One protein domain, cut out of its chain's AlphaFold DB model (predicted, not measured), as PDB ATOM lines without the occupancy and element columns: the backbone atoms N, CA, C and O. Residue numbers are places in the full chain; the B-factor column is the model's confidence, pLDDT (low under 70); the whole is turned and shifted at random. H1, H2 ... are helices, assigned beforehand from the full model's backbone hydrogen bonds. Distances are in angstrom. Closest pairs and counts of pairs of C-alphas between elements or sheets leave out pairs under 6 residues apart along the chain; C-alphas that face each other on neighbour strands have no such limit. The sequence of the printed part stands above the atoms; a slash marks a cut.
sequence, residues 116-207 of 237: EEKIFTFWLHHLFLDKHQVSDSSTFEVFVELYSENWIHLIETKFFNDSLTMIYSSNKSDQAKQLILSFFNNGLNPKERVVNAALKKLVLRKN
ATOM      1  N   GLU A 116     178.497 146.716 189.480       93.94
ATOM      2  CA  GLU A 116     177.621 146.636 188.312       93.94
ATOM      3  C   GLU A 116     178.384 146.296 187.022       93.94
ATOM      4  O   GLU A 116     177.919 145.476 186.228       93.94
ATOM      5  N   GLU A 117     179.599 146.831 186.856       94.94
ATOM      6  CA  GLU A 117     180.464 146.537 185.706       94.94
ATOM      7  C   GLU A 117     180.790 145.043 185.557       94.94
ATOM      8  O   GLU A 117     180.903 144.541 184.435       94.94
ATOM      9  N   LYS A 118     180.902 144.304 186.671       93.94
ATOM     10  CA  LYS A 118     181.230 142.873 186.671       93.94
ATOM     11  C   LYS A 118     180.024 142.056 186.221       93.94
ATOM     12  O   LYS A 118     180.161 141.211 185.334       93.94
ATOM     13  N   ILE A 119     178.848 142.347 186.787       94.62
ATOM     14  CA  ILE A 119     177.575 141.701 186.419       94.62
ATOM     15  C   ILE A 119     177.296 141.927 184.935       94.62
ATOM     16  O   ILE A 119     177.125 140.963 184.185       94.62
ATOM     17  N   PHE A 120     177.340 143.191 184.505       96.38
ATOM     18  CA  PHE A 120     177.144 143.591 183.117       96.38
ATOM     19  C   PHE A 120     178.072 142.819 182.179       96.38
ATOM     20  O   PHE A 120     177.613 142.180 181.230       96.38
ATOM     21  N   THR A 121     179.375 142.821 182.472       95.31
ATOM     22  CA  THR A 121     180.390 142.196 181.620       95.31
ATOM     23  C   THR A 121     180.153 140.693 181.464       95.31
ATOM     24  O   THR A 121     180.174 140.178 180.343       95.31
ATOM     25  N   PHE A 122     179.897 139.961 182.552       93.31
ATOM     26  CA  PHE A 122     179.687 138.513 182.457       93.31
ATOM     27  C   PHE A 122     178.384 138.140 181.787       93.31
ATOM     28  O   PHE A 122     178.364 137.206 180.981       93.31
ATOM     29  N   TRP A 123     177.306 138.853 182.096       95.44
ATOM     30  CA  TRP A 123     176.025 138.584 181.467       95.44
ATOM     31  C   TRP A 123     176.082 138.879 179.977       95.44
ATOM     32  O   TRP A 123     175.629 138.047 179.193       95.44
ATOM     33  N   LEU A 124     176.725 139.972 179.565       96.50
ATOM     34  CA  LEU A 124     176.897 140.298 178.154       96.50
ATOM     35  C   LEU A 124     177.697 139.218 177.411       96.50
ATOM     36  O   LEU A 124     177.275 138.746 176.354       96.50
ATOM     37  N   HIS A 125     178.813 138.753 177.980       95.50
ATOM     38  CA  HIS A 125     179.573 137.647 177.387       95.50
ATOM     39  C   HIS A 125     178.764 136.351 177.341       95.50
ATOM     40  O   HIS A 125     178.808 135.652 176.333       95.50
ATOM     41  N   HIS A 126     177.972 136.047 178.371       93.62
ATOM     42  CA  HIS A 126     177.071 134.893 178.370       93.62
ATOM     43  C   HIS A 126     176.015 134.992 177.251       93.62
ATOM     44  O   HIS A 126     175.807 134.018 176.519       93.62
ATOM     45  N   LEU A 127     175.405 136.167 177.049       95.75
ATOM     46  CA  LEU A 127     174.446 136.411 175.965       95.75
ATOM     47  C   LEU A 127     175.053 136.128 174.585       95.75
ATOM     48  O   LEU A 127     174.386 135.529 173.742       95.75
ATOM     49  N   PHE A 128     176.313 136.503 174.355       96.50
ATOM     50  CA  PHE A 128     176.955 136.341 173.048       96.50
ATOM     51  C   PHE A 128     177.633 134.988 172.829       96.50
ATOM     52  O   PHE A 128     177.534 134.396 171.747       96.50
ATOM     53  N   LEU A 129     178.350 134.493 173.834       95.25
ATOM     54  CA  LEU A 129     179.242 133.344 173.697       95.25
ATOM     55  C   LEU A 129     178.557 132.017 174.014       95.25
ATOM     56  O   LEU A 129     178.946 131.001 173.434       95.25
ATOM     57  N   ASP A 130     177.499 132.000 174.823       92.44
ATOM     58  CA  ASP A 130     176.849 130.740 175.208       92.44
ATOM     59  C   ASP A 130     175.584 130.473 174.395       92.44
ATOM     60  O   ASP A 130     175.258 129.319 174.101       92.44
ATOM     61  N   LYS A 131     174.907 131.527 173.935       92.75
ATOM     62  CA  LYS A 131     173.597 131.426 173.281       92.75
ATOM     63  C   LYS A 131     173.660 131.536 171.766       92.75
ATOM     64  O   LYS A 131     174.589 132.127 171.209       92.75
ATOM     65  N   HIS A 132     172.715 130.902 171.076       92.38
ATOM     66  CA  HIS A 132     172.630 131.002 169.619       92.38
ATOM     67  C   HIS A 132     172.110 132.385 169.211       92.38
ATOM     68  O   HIS A 132     172.675 132.999 168.309       92.38
ATOM     69  N   GLN A 133     171.094 132.873 169.921       94.62
ATOM     70  CA  GLN A 133     170.661 134.269 169.925       94.62
ATOM     71  C   GLN A 133     170.547 134.785 171.361       94.62
ATOM     72  O   GLN A 133     170.338 133.995 172.282       94.62
ATOM     73  N   VAL A 134     170.654 136.098 171.561       94.75
ATOM     74  CA  VAL A 134     170.672 136.699 172.910       94.75
ATOM     75  C   VAL A 134     169.426 136.356 173.746       94.75
ATOM     76  O   VAL A 134     169.565 136.001 174.915       94.75
ATOM     77  N   SER A 135     168.234 136.330 173.140       95.19
ATOM     78  CA  SER A 135     166.970 135.983 173.821       95.19
ATOM     79  C   SER A 135     166.823 134.510 174.230       95.19
ATOM     80  O   SER A 135     165.909 134.187 174.979       95.19
ATOM     81  N   ASP A 136     167.734 133.610 173.835       94.44
ATOM     82  CA  ASP A 136     167.754 132.236 174.381       94.44
ATOM     83  C   ASP A 136     168.268 132.195 175.840       94.44
ATOM     84  O   ASP A 136     168.420 131.129 176.457       94.44
ATOM     85  N   SER A 137     168.661 133.344 176.387       92.62
ATOM     86  CA  SER A 137     169.060 133.497 177.777       92.62
ATOM     87  C   SER A 137     167.907 134.012 178.622       92.62
ATOM     88  O   SER A 137     167.381 135.083 178.344       92.62
ATOM     89  N   SER A 138     167.630 133.349 179.746       89.38
ATOM     90  CA  SER A 138     166.746 133.904 180.784       89.38
ATOM     91  C   SER A 138     167.282 135.209 181.392       89.38
ATOM     92  O   SER A 138     166.553 135.932 182.052       89.38
ATOM     93  N   THR A 139     168.566 135.514 181.188       94.12
ATOM     94  CA  THR A 139     169.183 136.775 181.610       94.12
ATOM     95  C   THR A 139     168.815 137.944 180.695       94.12
ATOM     96  O   THR A 139     169.003 139.081 181.098       94.12
ATOM     97  N   PHE A 140     168.351 137.700 179.462       95.62
ATOM     98  CA  PHE A 140     168.243 138.750 178.444       95.62
ATOM     99  C   PHE A 140     167.263 139.863 178.822       95.62
ATOM    100  O   PHE A 140     167.628 141.029 178.744       95.62
ATOM    101  N   GLU A 141     166.056 139.518 179.266       94.56
ATOM    102  CA  GLU A 141     165.034 140.516 179.611       94.56
ATOM    103  C   GLU A 141     165.486 141.387 180.789       94.56
ATOM    104  O   GLU A 141     165.493 142.610 180.677       94.56
ATOM    105  N   VAL A 142     166.000 140.758 181.852       95.31
ATOM    106  CA  VAL A 142     166.592 141.461 183.003       95.31
ATOM    107  C   VAL A 142     167.786 142.322 182.578       95.31
ATOM    108  O   VAL A 142     167.961 143.432 183.065       95.31
ATOM    109  N   PHE A 143     168.623 141.837 181.658       96.25
ATOM    110  CA  PHE A 143     169.765 142.594 181.151       96.25
ATOM    111  C   PHE A 143     169.317 143.867 180.420       96.25
ATOM    112  O   PHE A 143     169.896 144.926 180.639       96.25
ATOM    113  N   VAL A 144     168.295 143.779 179.566       96.00
ATOM    114  CA  VAL A 144     167.750 144.945 178.854       96.00
ATOM    115  C   VAL A 144     167.133 145.937 179.839       96.00
ATOM    116  O   VAL A 144     167.409 147.131 179.734       96.00
ATOM    117  N   GLU A 145     166.352 145.454 180.807       94.44
ATOM    118  CA  GLU A 145     165.745 146.291 181.851       94.44
ATOM    119  C   GLU A 145     166.802 147.076 182.637       94.44
ATOM    120  O   GLU A 145     166.654 148.277 182.839       94.44
ATOM    121  N   LEU A 146     167.887 146.414 183.046       93.81
ATOM    122  CA  LEU A 146     168.919 147.046 183.865       93.81
ATOM    123  C   LEU A 146     169.872 147.937 183.067       93.81
ATOM    124  O   LEU A 146     170.366 148.917 183.621       93.81
ATOM    125  N   TYR A 147     170.162 147.595 181.806       95.50
ATOM    126  CA  TYR A 147     171.326 148.149 181.107       95.50
ATOM    127  C   TYR A 147     171.045 148.876 179.792       95.50
ATOM    128  O   TYR A 147     171.972 149.403 179.176       95.50
ATOM    129  N   SER A 148     169.794 148.931 179.332       93.25
ATOM    130  CA  SER A 148     169.468 149.575 178.048       93.25
ATOM    131  C   SER A 148     169.795 151.069 177.995       93.25
ATOM    132  O   SER A 148     170.129 151.571 176.921       93.25
ATOM    133  N   GLU A 149     169.781 151.759 179.136       90.69
ATOM    134  CA  GLU A 149     169.991 153.211 179.215       90.69
ATOM    135  C   GLU A 149     171.389 153.621 179.714       90.69
ATOM    136  O   GLU A 149     171.816 154.745 179.462       90.69
ATOM    137  N   ASN A 150     172.134 152.733 180.387       90.69
ATOM    138  CA  ASN A 150     173.412 153.070 181.039       90.69
ATOM    139  C   ASN A 150     174.629 152.280 180.510       90.69
ATOM    140  O   ASN A 150     175.740 152.442 181.023       90.69
ATOM    141  N   TRP A 151     174.458 151.451 179.472       95.38
ATOM    142  CA  TRP A 151     175.521 150.579 178.954       95.38
ATOM    143  C   TRP A 151     176.789 151.322 178.516       95.38
ATOM    144  O   TRP A 151     177.867 150.737 178.597       95.38
ATOM    145  N   ILE A 152     176.684 152.582 178.067       95.50
ATOM    146  CA  ILE A 152     177.812 153.372 177.534       95.50
ATOM    147  C   ILE A 152     178.948 153.448 178.556       95.50
ATOM    148  O   ILE A 152     180.095 153.162 178.228       95.50
ATOM    149  N   HIS A 153     178.633 153.751 179.813       94.88
ATOM    150  CA  HIS A 153     179.650 153.831 180.859       94.88
ATOM    151  C   HIS A 153     180.224 152.451 181.208       94.88
ATOM    152  O   HIS A 153     181.412 152.327 181.498       94.88
ATOM    153  N   LEU A 154     179.404 151.400 181.129       97.00
ATOM    154  CA  LEU A 154     179.789 150.031 181.485       97.00
ATOM    155  C   LEU A 154     180.749 149.400 180.462       97.00
ATOM    156  O   LEU A 154     181.658 148.664 180.837       97.00
ATOM    157  N   ILE A 155     180.611 149.716 179.172       96.31
ATOM    158  CA  ILE A 155     181.529 149.232 178.120       96.31
ATOM    159  C   ILE A 155     182.858 150.008 178.054       96.31
ATOM    160  O   ILE A 155     183.772 149.653 177.298       96.31
ATOM    161  N   GLU A 156     182.952 151.124 178.770       95.25
ATOM    162  CA  GLU A 156     184.158 151.946 178.843       95.25
ATOM    163  C   GLU A 156     185.033 151.565 180.032       95.25
ATOM    164  O   GLU A 156     186.221 151.899 180.035       95.25
ATOM    165  N   THR A 157     184.499 150.815 181.000       96.75
ATOM    166  CA  THR A 157     185.249 150.494 182.207       96.75
ATOM    167  C   THR A 157     186.487 149.653 181.921       96.75
ATOM    168  O   THR A 157     186.574 148.877 180.960       96.75
ATOM    169  N   LYS A 158     187.482 149.795 182.800       95.81
ATOM    170  CA  LYS A 158     188.711 149.005 182.732       95.81
ATOM    171  C   LYS A 158     188.400 147.507 182.787       95.81
ATOM    172  O   LYS A 158     188.929 146.758 181.971       95.81
ATOM    173  N   PHE A 159     187.495 147.093 183.676       94.44
ATOM    174  CA  PHE A 159     187.105 145.694 183.828       94.44
ATOM    175  C   PHE A 159     186.569 145.099 182.520       94.44
ATOM    176  O   PHE A 159     187.000 144.024 182.092       94.44
ATOM    177  N   PHE A 160     185.677 145.823 181.838       95.75
ATOM    178  CA  PHE A 160     185.135 145.377 180.562       95.75
ATOM    179  C   PHE A 160     186.230 145.237 179.493       95.75
ATOM    180  O   PHE A 160     186.322 144.194 178.837       95.75
ATOM    181  N   ASN A 161     187.101 146.238 179.344       95.62
ATOM    182  CA  ASN A 161     188.180 146.212 178.348       95.62
ATOM    183  C   ASN A 161     189.208 145.094 178.619       95.62
ATOM    184  O   ASN A 161     189.638 144.401 177.687       95.62
ATOM    185  N   ASP A 162     189.550 144.861 179.887       94.00
ATOM    186  CA  ASP A 162     190.431 143.764 180.298       94.00
ATOM    187  C   ASP A 162     189.793 142.403 179.957       94.00
ATOM    188  O   ASP A 162     190.456 141.515 179.406       94.00
ATOM    189  N   SER A 163     188.476 142.258 180.163       94.25
ATOM    190  CA  SER A 163     187.738 141.039 179.798       94.25
ATOM    191  C   SER A 163     187.782 140.744 178.291       94.25
ATOM    192  O   SER A 163     187.953 139.589 177.888       94.25
ATOM    193  N   LEU A 164     187.695 141.775 177.439       95.44
ATOM    194  CA  LEU A 164     187.791 141.617 175.986       95.44
ATOM    195  C   LEU A 164     189.172 141.127 175.570       95.44
ATOM    196  O   LEU A 164     189.288 140.223 174.739       95.44
ATOM    197  N   THR A 165     190.215 141.702 176.160       93.19
ATOM    198  CA  THR A 165     191.597 141.297 175.897       93.19
ATOM    199  C   THR A 165     191.823 139.841 176.293       93.19
ATOM    200  O   THR A 165     192.420 139.080 175.531       93.19
ATOM    201  N   MET A 166     191.284 139.429 177.439       91.00
ATOM    202  CA  MET A 166     191.386 138.058 177.928       91.00
ATOM    203  C   MET A 166     190.657 137.048 177.024       91.00
ATOM    204  O   MET A 166     191.182 135.966 176.763       91.00
ATOM    205  N   ILE A 167     189.464 137.383 176.523       92.69
ATOM    206  CA  ILE A 167     188.645 136.469 175.708       92.69
ATOM    207  C   ILE A 167     189.115 136.416 174.247       92.69
ATOM    208  O   ILE A 167     189.170 135.337 173.649       92.69
ATOM    209  N   TYR A 168     189.424 137.568 173.649       91.50
ATOM    210  CA  TYR A 168     189.622 137.702 172.203       91.50
ATOM    211  C   TYR A 168     191.080 137.922 171.782       91.50
ATOM    212  O   TYR A 168     191.326 137.928 170.577       91.50
ATOM    213  N   SER A 169     192.018 138.037 172.733       85.00
ATOM    214  CA  SER A 169     193.398 138.537 172.573       85.00
ATOM    215  C   SER A 169     193.484 140.016 172.171       85.00
ATOM    216  O   SER A 169     192.612 140.537 171.477       85.00
ATOM    217  N   SER A 170     194.558 140.709 172.576       84.31
ATOM    218  CA  SER A 170     194.709 142.170 172.401       84.31
ATOM    219  C   SER A 170     194.575 142.646 170.950       84.31
ATOM    220  O   SER A 170     194.118 143.745 170.690       84.31
ATOM    221  N   ASN A 171     194.946 141.817 169.974       87.50
ATOM    222  CA  ASN A 171     194.840 142.159 168.554       87.50
ATOM    223  C   ASN A 171     193.427 141.996 167.959       87.50
ATOM    224  O   ASN A 171     193.240 142.287 166.778       87.50
ATOM    225  N   LYS A 172     192.449 141.484 168.718       91.81
ATOM    226  CA  LYS A 172     191.043 141.382 168.283       91.81
ATOM    227  C   LYS A 172     190.055 141.981 169.283       91.81
ATOM    228  O   LYS A 172     188.862 141.997 168.980       91.81
ATOM    229  N   SER A 173     190.509 142.449 170.445       94.31
ATOM    230  CA  SER A 173     189.653 143.073 171.460       94.31
ATOM    231  C   SER A 173     188.885 144.262 170.885       94.31
ATOM    232  O   SER A 173     187.678 144.345 171.090       94.31
ATOM    233  N   ASP A 174     189.531 145.098 170.069       95.44
ATOM    234  CA  ASP A 174     188.876 146.237 169.411       95.44
ATOM    235  C   ASP A 174     187.784 145.783 168.442       95.44
ATOM    236  O   ASP A 174     186.672 146.307 168.452       95.44
ATOM    237  N   GLN A 175     188.058 144.747 167.643       96.50
ATOM    238  CA  GLN A 175     187.062 144.181 166.737       96.50
ATOM    239  C   GLN A 175     185.865 143.609 167.509       96.50
ATOM    240  O   GLN A 175     184.719 143.804 167.102       96.50
ATOM    241  N   ALA A 176     186.115 142.910 168.618       97.12
ATOM    242  CA  ALA A 176     185.057 142.397 169.482       97.12
ATOM    243  C   ALA A 176     184.241 143.538 170.106       97.12
ATOM    244  O   ALA A 176     183.013 143.480 170.088       97.12
ATOM    245  N   LYS A 177     184.904 144.606 170.569       97.62
ATOM    246  CA  LYS A 177     184.244 145.803 171.101       97.62
ATOM    247  C   LYS A 177     183.319 146.439 170.067       97.62
ATOM    248  O   LYS A 177     182.173 146.719 170.389       97.62
ATOM    249  N   GLN A 178     183.767 146.597 168.821       97.62
ATOM    250  CA  GLN A 178     182.944 147.167 167.745       97.62
ATOM    251  C   GLN A 178     181.711 146.315 167.412       97.62
ATOM    252  O   GLN A 178     180.632 146.852 167.171       97.62
ATOM    253  N   LEU A 179     181.841 144.985 167.436       97.81
ATOM    254  CA  LEU A 179     180.700 144.078 167.262       97.81
ATOM    255  C   LEU A 179     179.699 144.173 168.420       97.81
ATOM    256  O   LEU A 179     178.496 144.088 168.203       97.81
ATOM    257  N   ILE A 180     180.184 144.342 169.649       97.38
ATOM    258  CA  ILE A 180     179.324 144.543 170.818       97.38
ATOM    259  C   ILE A 180     178.630 145.909 170.739       97.38
ATOM    260  O   ILE A 180     177.427 145.999 170.960       97.38
ATOM    261  N   LEU A 181     179.357 146.962 170.363       96.81
ATOM    262  CA  LEU A 181     178.809 148.305 170.165       96.81
ATOM    263  C   LEU A 181     177.684 148.325 169.131       96.81
ATOM    264  O   LEU A 181     176.665 148.974 169.349       96.81
ATOM    265  N   SER A 182     177.835 147.599 168.022       96.56
ATOM    266  CA  SER A 182     176.788 147.551 167.001       96.56
ATOM    267  C   SER A 182     175.494 146.919 167.519       96.56
ATOM    268  O   SER A 182     174.419 147.353 167.121       96.56
ATOM    269  N   PHE A 183     175.565 145.958 168.443       96.31
ATOM    270  CA  PHE A 183     174.378 145.392 169.084       96.31
ATOM    271  C   PHE A 183     173.606 146.435 169.909       96.31
ATOM    272  O   PHE A 183     172.385 146.533 169.775       96.31
ATOM    273  N   PHE A 184     174.308 147.244 170.706       95.94
ATOM    274  CA  PHE A 184     173.688 148.332 171.467       95.94
ATOM    275  C   PHE A 184     173.111 149.413 170.545       95.94
ATOM    276  O   PHE A 184     171.942 149.775 170.671       95.94
ATOM    277  N   ASN A 185     173.888 149.858 169.554       94.00
ATOM    278  CA  ASN A 185     173.471 150.892 168.603       94.00
ATOM    279  C   ASN A 185     172.283 150.463 167.722       94.00
ATOM    280  O   ASN A 185     171.543 151.311 167.234       94.00
ATOM    281  N   ASN A 186     172.075 149.155 167.545       92.62
ATOM    282  CA  ASN A 186     170.939 148.588 166.817       92.62
ATOM    283  C   ASN A 186     169.743 148.249 167.730       92.62
ATOM    284  O   ASN A 186     168.905 147.420 167.368       92.62
ATOM    285  N   GLY A 187     169.665 148.858 168.916       91.19
ATOM    286  CA  GLY A 187     168.501 148.760 169.797       91.19
ATOM    287  C   GLY A 187     168.342 147.406 170.487       91.19
ATOM    288  O   GLY A 187     167.212 146.992 170.736       91.19
ATOM    289  N   LEU A 188     169.446 146.702 170.780       94.00
ATOM    290  CA  LEU A 188     169.441 145.467 171.582       94.00
ATOM    291  C   LEU A 188     168.549 144.355 171.003       94.00
ATOM    292  O   LEU A 188     167.816 143.683 171.728       94.00
ATOM    293  N   ASN A 189     168.594 144.150 169.685       94.81
ATOM    294  CA  ASN A 189     167.711 143.210 168.991       94.81
ATOM    295  C   ASN A 189     167.691 141.805 169.654       94.81
ATOM    296  O   ASN A 189     168.706 141.101 169.624       94.81
ATOM    297  N   PRO A 190     166.539 141.314 170.159       95.88
ATOM    298  CA  PRO A 190     166.447 140.014 170.837       95.88
ATOM    299  C   PRO A 190     166.813 138.828 169.938       95.88
ATOM    300  O   PRO A 190     167.174 137.752 170.425       95.88
ATOM    301  N   LYS A 191     166.709 138.998 168.617       95.94
ATOM    302  CA  LYS A 191     167.026 137.976 167.610       95.94
ATOM    303  C   LYS A 191     168.453 138.100 167.075       95.94
ATOM    304  O   LYS A 191     168.761 137.470 166.062       95.94
ATOM    305  N   GLU A 192     169.310 138.894 167.717       96.06
ATOM    306  CA  GLU A 192     170.703 139.039 167.308       96.06
ATOM    307  C   GLU A 192     171.412 137.676 167.310       96.06
ATOM    308  O   GLU A 192     171.388 136.932 168.291       96.06
ATOM    309  N   ARG A 193     172.010 137.343 166.166       96.00
ATOM    310  CA  ARG A 193     172.690 136.071 165.868       96.00
ATOM    311  C   ARG A 193     173.994 136.299 165.113       96.00
ATOM    312  O   ARG A 193     174.915 135.490 165.218       96.00
ATOM    313  N   VAL A 194     174.069 137.376 164.334       96.50
ATOM    314  CA  VAL A 194     175.230 137.745 163.526       96.50
ATOM    315  C   VAL A 194     176.373 138.142 164.449       96.50
ATOM    316  O   VAL A 194     177.473 137.605 164.306       96.50
ATOM    317  N   VAL A 195     176.103 138.990 165.446       96.62
ATOM    318  CA  VAL A 195     177.090 139.384 166.464       96.62
ATOM    319  C   VAL A 195     177.526 138.169 167.289       96.62
ATOM    320  O   VAL A 195     178.727 137.915 167.382       96.62
ATOM    321  N   ASN A 196     176.592 137.341 167.785       95.62
ATOM    322  CA  ASN A 196     176.908 136.087 168.492       95.62
ATOM    323  C   ASN A 196     177.860 135.193 167.681       95.62
ATOM    324  O   ASN A 196     178.897 134.747 168.179       95.62
ATOM    325  N   ALA A 197     177.517 134.921 166.419       95.81
ATOM    326  CA  ALA A 197     178.314 134.067 165.544       95.81
ATOM    327  C   ALA A 197     179.695 134.674 165.252       95.81
ATOM    328  O   ALA A 197     180.699 133.953 165.267       95.81
ATOM    329  N   ALA A 198     179.762 135.985 165.015       96.38
ATOM    330  CA  ALA A 198     181.007 136.698 164.763       96.38
ATOM    331  C   ALA A 198     181.937 136.663 165.984       96.38
ATOM    332  O   ALA A 198     183.100 136.282 165.839       96.38
ATOM    333  N   LEU A 199     181.430 136.963 167.182       96.44
ATOM    334  CA  LEU A 199     182.201 136.926 168.429       96.44
ATOM    335  C   LEU A 199     182.712 135.513 168.729       96.44
ATOM    336  O   LEU A 199     183.914 135.317 168.910       96.44
ATOM    337  N   LYS A 200     181.853 134.488 168.650       94.44
ATOM    338  CA  LYS A 200     182.277 133.079 168.784       94.44
ATOM    339  C   LYS A 200     183.387 132.718 167.799       94.44
ATOM    340  O   LYS A 200     184.373 132.077 168.165       94.44
ATOM    341  N   LYS A 201     183.256 133.151 166.543       93.44
ATOM    342  CA  LYS A 201     184.284 132.940 165.521       93.44
ATOM    343  C   LYS A 201     185.581 133.666 165.871       93.44
ATOM    344  O   LYS A 201     186.638 133.095 165.627       93.44
ATOM    345  N   LEU A 202     185.542 134.869 166.444       93.88
ATOM    346  CA  LEU A 202     186.750 135.592 166.861       93.88
ATOM    347  C   LEU A 202     187.533 134.854 167.949       93.88
ATOM    348  O   LEU A 202     188.763 134.779 167.833       93.88
ATOM    349  N   VAL A 203     186.837 134.259 168.926       92.12
ATOM    350  CA  VAL A 203     187.454 133.415 169.967       92.12
ATOM    351  C   VAL A 203     188.153 132.205 169.342       92.12
ATOM    352  O   VAL A 203     189.307 131.912 169.648       92.12
ATOM    353  N   LEU A 204     187.473 131.506 168.430       88.88
ATOM    354  CA  LEU A 204     187.976 130.262 167.837       88.88
ATOM    355  C   LEU A 204     189.029 130.491 166.736       88.88
ATOM    356  O   LEU A 204     189.883 129.639 166.484       88.88
ATOM    357  N   ARG A 205     188.989 131.633 166.042       82.88
ATOM    358  CA  ARG A 205     189.851 131.920 164.887       82.88
ATOM    359  C   ARG A 205     191.305 132.085 165.318       82.88
ATOM    360  O   ARG A 205     191.618 132.919 166.162       82.88
ATOM    361  N   LYS A 206     192.216 131.365 164.652       64.94
ATOM    362  CA  LYS A 206     193.676 131.411 164.882       64.94
ATOM    363  C   LYS A 206     194.121 131.029 166.310       64.94
ATOM    364  O   LYS A 206     195.293 131.180 166.621       64.94
ATOM    365  N   ASN A 207     193.231 130.481 167.141       80.75
ATOM    366  CA  ASN A 207     193.588 129.809 168.389       80.75
ATOM    367  C   ASN A 207     193.369 128.302 168.203       80.75
ATOM    368  O   ASN A 207     192.301 127.769 168.505       80.75
TER     369      ASN A 207
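AT A GLANCE: This is residues 116 to 207 of the 237 residues of an uncharacterized protein of Flavobacteriales bacterium (UniProt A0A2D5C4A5). Three helices, H2, H1 and H4, make a rough row with H1 in the middle, and the hairpin of H5 and H6 runs crosswise to H1 and H4; the short H3 sits by the first residues of H1. The printed part has 92 residues with six named helices, H1 to H6 in chain order, and no named strand: all helix. It is compact, with a radius of gyration of the C-alphas of 12.1 A, and spans 35 by 27 by 20 A.

HOW THE PARTS SIT: H1, residues 116 to 129, is the hub, touching four helices. It forms a hairpin with H2, residues 140 to 147, at a shallow tilt of 33 degrees, only just short of steep; the closest C-alphas, of Leu 127 and Phe 140, are 7.1 A apart. H3, residues 151 to 154, touches residues 116 to 121 of H1, with the C-alphas of Glu 117 and Leu 154 closest at 5.5 A. H4, residues 158 to 168, touches residues 117 to 121 of H1, the same way at a shallow tilt of 21 degrees; the closest C-alphas, of Thr 121 and Phe 160, are 5.8 A apart. Residues 173 to 177 of H5, residues 173 to 185, touch H4 at a steep tilt of 67 degrees, with the C-alphas of Leu 164 and Ser 173 closest at 5.1 A. H6, residues 194 to 204, forms a hairpin with H5 at 14 degrees, a shallow tilt; the closest C-alphas, of Leu 179 and Val 195, are 6.0 A apart. H6 touches residues 127 to 129 of H1, about perpendicular at 89 degrees, with the C-alphas of Phe 128 and Asn 196 closest at 4.6 A. H1 and H5 are apart. Every O i to N i+4 pair is within hydrogen-bond range in H1, H2, H4, H5 and H6; H3 is too short for one.

IN THESE COORDINATES: H1 begins at C-alpha 116 (177.621, 146.636, 188.312) and is 19.8 A long; H5 is 18.2 A, H4 15.5 A. H6, 15.4 A, ends at C-alpha 204 (187.976, 130.262, 167.837).

THE WHOLE: The C-alphas farthest apart, of Glu 145 and Lys 206, are 35.9 A apart. The printed part has no cut and no long link. Residue 206 is under pLDDT 70.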